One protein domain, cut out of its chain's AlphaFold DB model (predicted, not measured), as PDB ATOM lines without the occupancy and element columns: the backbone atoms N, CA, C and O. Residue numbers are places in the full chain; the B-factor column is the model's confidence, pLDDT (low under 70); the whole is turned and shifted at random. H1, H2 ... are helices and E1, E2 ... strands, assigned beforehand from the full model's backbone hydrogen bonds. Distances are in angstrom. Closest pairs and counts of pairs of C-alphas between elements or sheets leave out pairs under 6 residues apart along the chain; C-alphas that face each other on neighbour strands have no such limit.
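This is residues 18 to 74 of the 350 residues of an uncharacterized protein of Deltaproteobacteria bacterium RIFOXYB12_FULL_58_9 (UniProt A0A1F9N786). H1 and H2, joined by a tight link, make a V; the small sheet E1 E2 E3 has H1 over one face, and the hairpin E4 E5 spans the open side of the V, near Ala 37 at the beginning of H1 and Met 59 in H2. The whole is compact and rounded, with a radius of gyration of the C-alphas of 9.9 A and spans of 26 by 21 by 20 A. The printed part has 57 residues, with two named helices and five named strands in the order E1 E2 E3 H1 H2 E4 E5. The class is mixed, helices and strands; both sheets, E1 - E2 - E3 and E4 - E5, are antiparallel.

Start at E1, residues 18 to 20, whose neighbour is E2, residues 23 to 25; look for N 19 and O 23, within hydrogen-bond range at 2.9 A. E2 in turn pairs with E3, residues 31 to 33, where N 24 and O 32 are 3.0 A apart. These strands form a meander, each the antiparallel neighbour of the one before, with hairpins E1 and E2, E2 and E3; E1 and E3 are edge strands. Next comes H1, residues 37 to 46, on one face of this sheet, an arrangement of two layers. Its height over the sheet is 7.4 A, on a local plane only just fitted, to 6 C-alphas. It lies over E3 and runs along the strands, at 6 degrees to E3 on the local plane; the closest C-alphas, of Asp 33 and Gly 39, are 4.8 A apart. H2, residues 49 to 61, is close to H1 but not clearly touching: their closest C-alphas, of Glu 44 and Leu 52, are 7.0 A apart. Their lines stand at a steep tilt of 46 degrees, opposite ways. H2 is not on the sheet E1 E2 E3, but only just, with 4 pairs of C-alphas within 10 A. Last, E4, residues 64 to 67, and E5, residues 70 to 73, form an antiparallel hairpin, with N 65 and O 72 2.8 A apart. The closest C-alphas of H1 and E5, those of Ala 37 and Val 70, are 5.6 A apart; those of H2 and E4, Met 59 and Lys 65, are 7.0 A apart. In H1 and H2 every O i to N i+4 pair is within hydrogen-bond range.

Find C-alpha 18 at (169.927, 185.277, 192.675), where E1 begins. Go on to C-alpha 37 at (186.168, 192.396, 195.415); from there H1 runs 14.4 A to C-alpha 46. H2 measures 18.4 A from C-alpha 49 to C-alpha 61. E4 spans 9.3 A and E5 9.9 A, ending at C-alpha 73, (173.597, 199.032, 192.760).

The two C-alphas farthest apart, of Thr 28 and Glu 74, are 26.7 A apart. The printed part has no cut and no long link. Its mean pLDDT is 92.7, and no printed residue is under 70.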
ATOM      1  N   ILE A  18     169.807 184.099 191.809       86.25
ATOM      2  CA  ILE A  18     169.927 185.277 192.675       86.25
ATOM      3  C   ILE A  18     169.367 184.902 194.047       86.25
ATOM      4  O   ILE A  18     168.202 184.529 194.162       86.25
ATOM      5  N   VAL A  19     170.208 184.981 195.078       80.94
ATOM      6  CA  VAL A  19     169.844 184.616 196.454       80.94
ATOM      7  C   VAL A  19     169.295 185.834 197.196       80.94
ATOM      8  O   VAL A  19     168.190 185.778 197.726       80.94
ATOM      9  N   ASP A  20     170.052 186.936 197.219       74.12
ATOM     10  CA  ASP A  20     169.650 188.221 197.815       74.12
ATOM     11  C   ASP A  20     170.579 189.353 197.343       74.12
ATOM     12  O   ASP A  20     171.787 189.334 197.607       74.12
ATOM     13  N   GLY A  21     170.026 190.356 196.656       85.81
ATOM     14  CA  GLY A  21     170.784 191.495 196.134       85.81
ATOM     15  C   GLY A  21     171.929 191.055 195.217       85.81
ATOM     16  O   GLY A  21     171.697 190.395 194.209       85.81
ATOM     17  N   ALA A  22     173.167 191.400 195.585       87.38
ATOM     18  CA  ALA A  22     174.377 190.996 194.864       87.38
ATOM     19  C   ALA A  22     174.891 189.583 195.211       87.38
ATOM     20  O   ALA A  22     175.943 189.183 194.711       87.38
ATOM     21  N   ASN A  23     174.187 188.819 196.056       92.12
ATOM     22  CA  ASN A  23     174.534 187.425 196.329       92.12
ATOM     23  C   ASN A  23     173.957 186.507 195.255       92.12
ATOM     24  O   ASN A  23     172.737 186.366 195.131       92.12
ATOM     25  N   VAL A  24     174.845 185.847 194.515       93.69
ATOM     26  CA  VAL A  24     174.492 184.966 193.400       93.69
ATOM     27  C   VAL A  24     175.073 183.578 193.642       93.69
ATOM     28  O   VAL A  24     176.238 183.431 194.015       93.69
ATOM     29  N   GLN A  25     174.262 182.546 193.424       95.62
ATOM     30  CA  GLN A  25     174.736 181.178 193.294       95.62
ATOM     31  C   GLN A  25     175.117 180.924 191.837       95.62
ATOM     32  O   GLN A  25     174.282 181.005 190.931       95.62
ATOM     33  N   LEU A  26     176.399 180.646 191.627       96.19
ATOM     34  CA  LEU A  26     176.965 180.324 190.325       96.19
ATOM     35  C   LEU A  26     176.476 178.941 189.853       96.19
ATOM     36  O   LEU A  26     176.117 178.113 190.694       96.19
ATOM     37  N   PRO A  27     176.561 178.622 188.548       92.94
ATOM     38  CA  PRO A  27     176.203 177.300 188.016       92.94
ATOM     39  C   PRO A  27     176.986 176.138 188.649       92.94
ATOM     40  O   PRO A  27     176.541 174.995 188.649       92.94
ATOM     41  N   THR A  28     178.145 176.431 189.243       91.75
ATOM     42  CA  THR A  28     178.955 175.481 190.021       91.75
ATOM     43  C   THR A  28     178.361 175.147 191.398       91.75
ATOM     44  O   THR A  28     178.915 174.322 192.120       91.75
ATOM     45  N   GLY A  29     177.270 175.806 191.800       93.38
ATOM     46  CA  GLY A  29     176.639 175.699 193.117       93.38
ATOM     47  C   GLY A  29     177.252 176.609 194.187       93.38
ATOM     48  O   GLY A  29     176.720 176.687 195.296       93.38
ATOM     49  N   VAL A  30     178.342 177.318 193.877       95.88
ATOM     50  CA  VAL A  30     179.041 178.211 194.812       95.88
ATOM     51  C   VAL A  30     178.314 179.552 194.922       95.88
ATOM     52  O   VAL A  30     178.048 180.191 193.910       95.88
ATOM     53  N   GLN A  31     178.046 180.008 196.148       96.44
ATOM     54  CA  GLN A  31     177.532 181.358 196.403       96.44
ATOM     55  C   GLN A  31     178.672 182.376 196.528       96.44
ATOM     56  O   GLN A  31     179.697 182.104 197.166       96.44
ATOM     57  N   VAL A  32     178.485 183.543 195.914       96.06
ATOM     58  CA  VAL A  32     179.427 184.670 195.929       96.06
ATOM     59  C   VAL A  32     178.688 185.989 196.165       96.06
ATOM     60  O   VAL A  32     177.594 186.179 195.638       96.06
ATOM     61  N   ASP A  33     179.297 186.896 196.935       96.19
ATOM     62  CA  ASP A  33     178.800 188.263 197.140       96.19
ATOM     63  C   ASP A  33     179.490 189.223 196.164       96.19
ATOM     64  O   ASP A  33     180.616 189.678 196.395       96.19
ATOM     65  N   LEU A  34     178.811 189.536 195.062       96.31
ATOM     66  CA  LEU A  34     179.348 190.360 193.981       96.31
ATOM     67  C   LEU A  34     179.498 191.844 194.359       96.31
ATOM     68  O   LEU A  34     180.087 192.603 193.589       96.31
ATOM     69  N   SER A  35     179.030 192.260 195.544       91.94
ATOM     70  CA  SER A  35     179.303 193.599 196.086       91.94
ATOM     71  C   SER A  35     180.714 193.743 196.672       91.94
ATOM     72  O   SER A  35     181.136 194.845 197.027       91.94
ATOM     73  N   THR A  36     181.470 192.643 196.744       95.56
ATOM     74  CA  THR A  36     182.832 192.596 197.288       95.56
ATOM     75  C   THR A  36     183.854 192.214 196.219       95.56
ATOM     76  O   THR A  36     183.564 191.439 195.305       95.56
ATOM     77  N   ALA A  37     185.084 192.722 196.346       95.50
ATOM     78  CA  ALA A  37     186.168 192.396 195.415       95.50
ATOM     79  C   ALA A  37     186.504 190.894 195.433       95.50
ATOM     80  O   ALA A  37     186.771 190.304 194.389       95.50
ATOM     81  N   GLU A  38     186.434 190.263 196.608       96.50
ATOM     82  CA  GLU A  38     186.651 188.824 196.776       96.50
ATOM     83  C   GLU A  38     185.581 187.997 196.057       96.50
ATOM     84  O   GLU A  38     185.905 187.012 195.393       96.50
ATOM     85  N   GLY A  39     184.309 188.404 196.149       96.31
ATOM     86  CA  GLY A  39     183.215 187.718 195.471       96.31
ATOM     87  C   GLY A  39     183.309 187.815 193.952       96.31
ATOM     88  O   GLY A  39     183.128 186.802 193.277       96.31
ATOM     89  N   VAL A  40     183.672 188.986 193.412       97.38
ATOM     90  CA  VAL A  40     183.900 189.142 191.966       97.38
ATOM     91  C   VAL A  40     185.107 188.332 191.500       97.38
ATOM     92  O   VAL A  40     184.967 187.557 190.560       97.38
ATOM     93  N   ALA A  41     186.249 188.407 192.189       96.94
ATOM     94  CA  ALA A  41     187.431 187.619 191.826       96.94
ATOM     95  C   ALA A  41     187.144 186.105 191.851       96.94
ATOM     96  O   ALA A  41     187.598 185.348 190.992       96.94
ATOM     97  N   LYS A  42     186.340 185.652 192.821       97.50
ATOM     98  CA  LYS A  42     185.915 184.255 192.909       97.50
ATOM     99  C   LYS A  42     184.991 183.867 191.755       97.50
ATOM    100  O   LYS A  42     185.187 182.795 191.187       97.50
ATOM    101  N   ALA A  43     184.039 184.722 191.378       97.12
ATOM    102  CA  ALA A  43     183.198 184.504 190.202       97.12
ATOM    103  C   ALA A  43     184.040 184.417 188.919       97.12
ATOM    104  O   ALA A  43     183.892 183.464 188.161       97.12
ATOM    105  N   GLU A  44     184.992 185.332 188.730       97.31
ATOM    106  CA  GLU A  44     185.898 185.340 187.574       97.31
ATOM    107  C   GLU A  44     186.787 184.096 187.490       97.31
ATOM    108  O   GLU A  44     187.106 183.639 186.397       97.31
ATOM    109  N   SER A  45     187.161 183.508 188.630       97.44
ATOM    110  CA  SER A  45     187.943 182.265 188.656       97.44
ATOM    111  C   SER A  45     187.135 181.004 188.320       97.44
ATOM    112  O   SER A  45     187.720 179.971 187.998       97.44
ATOM    113  N   LEU A  46     185.802 181.067 188.430       96.44
ATOM    114  CA  LEU A  46     184.899 179.917 188.297       96.44
ATOM    115  C   LEU A  46     184.053 179.947 187.019       96.44
ATOM    116  O   LEU A  46     183.429 178.938 186.689       96.44
ATOM    117  N   LEU A  47     184.010 181.082 186.322       95.94
ATOM    118  CA  LEU A  47     183.201 181.299 185.129       95.94
ATOM    119  C   LEU A  47     184.091 181.535 183.905       95.94
ATOM    120  O   LEU A  47     185.137 182.173 183.976       95.94
ATOM    121  N   SER A  48     183.650 181.037 182.754       96.06
ATOM    122  CA  SER A  48     184.178 181.430 181.449       96.06
ATOM    123  C   SER A  48     183.803 182.877 181.113       96.06
ATOM    124  O   SER A  48     182.905 183.467 181.716       96.06
ATOM    125  N   LEU A  49     184.469 183.443 180.106       95.19
ATOM    126  CA  LEU A  49     184.212 184.809 179.645       95.19
ATOM    127  C   LEU A  49     182.748 185.023 179.210       95.19
ATOM    128  O   LEU A  49     182.179 186.076 179.469       95.19
ATOM    129  N   GLU A  50     182.142 184.015 178.577       94.31
ATOM    130  CA  GLU A  50     180.743 184.051 178.130       94.31
ATOM    131  C   GLU A  50     179.781 184.060 179.327       94.31
ATOM    132  O   GLU A  50     178.923 184.929 179.430       94.31
ATOM    133  N   GLN A  51     180.018 183.192 180.316       94.50
ATOM    134  CA  GLN A  51     179.227 183.160 181.552       94.50
ATOM    135  C   GLN A  51     179.363 184.445 182.384       94.50
ATOM    136  O   GLN A  51     178.424 184.833 183.074       94.50
ATOM    137  N   LEU A  52     180.524 185.107 182.351       95.69
ATOM    138  CA  LEU A  52     180.698 186.410 182.996       95.69
ATOM    139  C   LEU A  52     179.858 187.494 182.320       95.69
ATOM    140  O   LEU A  52     179.273 188.314 183.021       95.69
ATOM    141  N   ALA A  53     179.767 187.485 180.988       94.69
ATOM    142  CA  ALA A  53     178.913 188.415 180.253       94.69
ATOM    143  C   ALA A  53     177.425 188.185 180.570       94.69
ATOM    144  O   ALA A  53     176.690 189.148 180.795       94.69
ATOM    145  N   ASP A  54     176.996 186.924 180.676       94.69
ATOM    146  CA  ASP A  54     175.634 186.573 181.095       94.69
ATOM    147  C   ASP A  54     175.345 187.022 182.533       94.69
ATOM    148  O   ASP A  54     174.287 187.591 182.810       94.69
ATOM    149  N   LEU A  55     176.302 186.829 183.448       94.81
ATOM    150  CA  LEU A  55     176.198 187.307 184.825       94.81
ATOM    151  C   LEU A  55     176.122 188.840 184.884       94.81
ATOM    152  O   LEU A  55     175.304 189.379 185.622       94.81
ATOM    153  N   GLU A  56     176.933 189.556 184.104       95.62
ATOM    154  CA  GLU A  56     176.872 191.020 184.006       95.62
ATOM    155  C   GLU A  56     175.520 191.498 183.462       95.62
ATOM    156  O   GLU A  56     174.936 192.434 184.014       95.62
ATOM    157  N   SER A  57     174.989 190.829 182.434       92.44
ATOM    158  CA  SER A  57     173.667 191.117 181.873       92.44
ATOM    159  C   SER A  57     172.556 190.897 182.904       92.44
ATOM    160  O   SER A  57     171.709 191.771 183.101       92.44
ATOM    161  N   LEU A  58     172.607 189.778 183.632       92.44
ATOM    162  CA  LEU A  58     171.682 189.467 184.720       92.44
ATOM    163  C   LEU A  58     171.737 190.529 185.823       92.44
ATOM    164  O   LEU A  58     170.698 191.056 186.219       92.44
ATOM    165  N   MET A  59     172.941 190.862 186.294       93.88
ATOM    166  CA  MET A  59     173.159 191.862 187.342       93.88
ATOM    167  C   MET A  59     172.657 193.245 186.912       93.88
ATOM    168  O   MET A  59     172.010 193.935 187.699       93.88
ATOM    169  N   SER A  60     172.871 193.626 185.650       89.50
ATOM    170  CA  SER A  60     172.310 194.852 185.076       89.50
ATOM    171  C   SER A  60     170.781 194.825 185.031       89.50
ATOM    172  O   SER A  60     170.140 195.803 185.421       89.50
ATOM    173  N   GLY A  61     170.186 193.688 184.659       82.69
ATOM    174  CA  GLY A  61     168.736 193.485 184.653       82.69
ATOM    175  C   GLY A  61     168.082 193.667 186.027       82.69
ATOM    176  O   GLY A  61     166.948 194.136 186.103       82.69
ATOM    177  N   ILE A  62     168.809 193.376 187.110       81.88
ATOM    178  CA  ILE A  62     168.355 193.591 188.496       81.88
ATOM    179  C   ILE A  62     168.882 194.888 189.127       81.88
ATOM    180  O   ILE A  62     168.791 195.074 190.340       81.88
ATOM    181  N   GLY A  63     169.421 195.801 188.315       83.38
ATOM    182  CA  GLY A  63     169.765 197.149 188.752       83.38
ATOM    183  C   GLY A  63     171.141 197.303 189.396       83.38
ATOM    184  O   GLY A  63     171.317 198.204 190.213       83.38
ATOM    185  N   TYR A  64     172.117 196.465 189.045       91.88
ATOM    186  CA  TYR A  64     173.517 196.601 189.455       91.88
ATOM    187  C   TYR A  64     174.419 196.905 188.251       91.88
ATOM    188  O   TYR A  64     174.267 196.327 187.181       91.88
ATOM    189  N   LYS A  65     175.410 197.779 188.436       94.25
ATOM    190  CA  LYS A  65     176.478 198.058 187.465       94.25
ATOM    191  C   LYS A  65     177.828 197.659 188.031       94.25
ATOM    192  O   LYS A  65     178.065 197.744 189.235       94.25
ATOM    193  N   ARG A  66     178.755 197.292 187.153       94.69
ATOM    194  CA  ARG A  66     180.142 197.047 187.538       94.69
ATOM    195  C   ARG A  66     180.886 198.380 187.675       94.69
ATOM    196  O   ARG A  66     180.996 199.131 186.711       94.69
ATOM    197  N   ALA A  67     181.389 198.691 188.866       93.31
ATOM    198  CA  ALA A  67     182.181 199.889 189.143       93.31
ATOM    199  C   ALA A  67     183.294 199.569 190.148       93.31
ATOM    200  O   ALA A  67     183.060 198.912 191.157       93.31
ATOM    201  N   GLY A  68     184.525 200.007 189.869       91.69
ATOM    202  CA  GLY A  68     185.665 199.740 190.758       91.69
ATOM    203  C   GLY A  68     185.990 198.251 190.944       91.69
ATOM    204  O   GLY A  68     186.532 197.873 191.975       91.69
ATOM    205  N   GLY A  69     185.633 197.399 189.974       93.69
ATOM    206  CA  GLY A  69     185.854 195.950 190.046       93.69
ATOM    207  C   GLY A  69     184.809 195.174 190.854       93.69
ATOM    208  O   GLY A  69     184.914 193.955 190.925       93.69
ATOM    209  N   VAL A  70     183.788 195.839 191.404       95.62
ATOM    210  CA  VAL A  70     182.660 195.212 192.115       95.62
ATOM    211  C   VAL A  70     181.326 195.571 191.466       95.62
ATOM    212  O   VAL A  70     181.250 196.517 190.680       95.62
ATOM    213  N   PHE A  71     180.266 194.829 191.779       94.50
ATOM    214  CA  PHE A  71     178.909 195.217 191.406       94.50
ATOM    215  C   PHE A  71     178.331 196.142 192.469       94.50
ATOM    216  O   PHE A  71     178.136 195.759 193.621       94.50
ATOM    217  N   VAL A  72     178.032 197.370 192.067       89.75
ATOM    218  CA  VAL A  72     177.320 198.350 192.885       89.75
ATOM    219  C   VAL A  72     175.912 198.494 192.341       89.75
ATOM    220  O   VAL A  72     175.710 198.442 191.129       89.75
ATOM    221  N   ALA A  73     174.931 198.678 193.218       85.69
ATOM    222  CA  ALA A  73     173.597 199.032 192.760       85.69
ATOM    223  C   ALA A  73     173.702 200.305 191.901       85.69
ATOM    224  O   ALA A  73     174.406 201.253 192.258       85.69
ATOM    225  N   GLU A  74     173.067 200.309 190.732       84.44
ATOM    226  CA  GLU A  74     172.936 201.530 189.948       84.44
ATOM    227  C   GLU A  74     172.252 202.579 190.829       84.44
ATOM    228  O   GLU A  74     171.329 202.240 191.559       84.44
TER     229      GLU A  74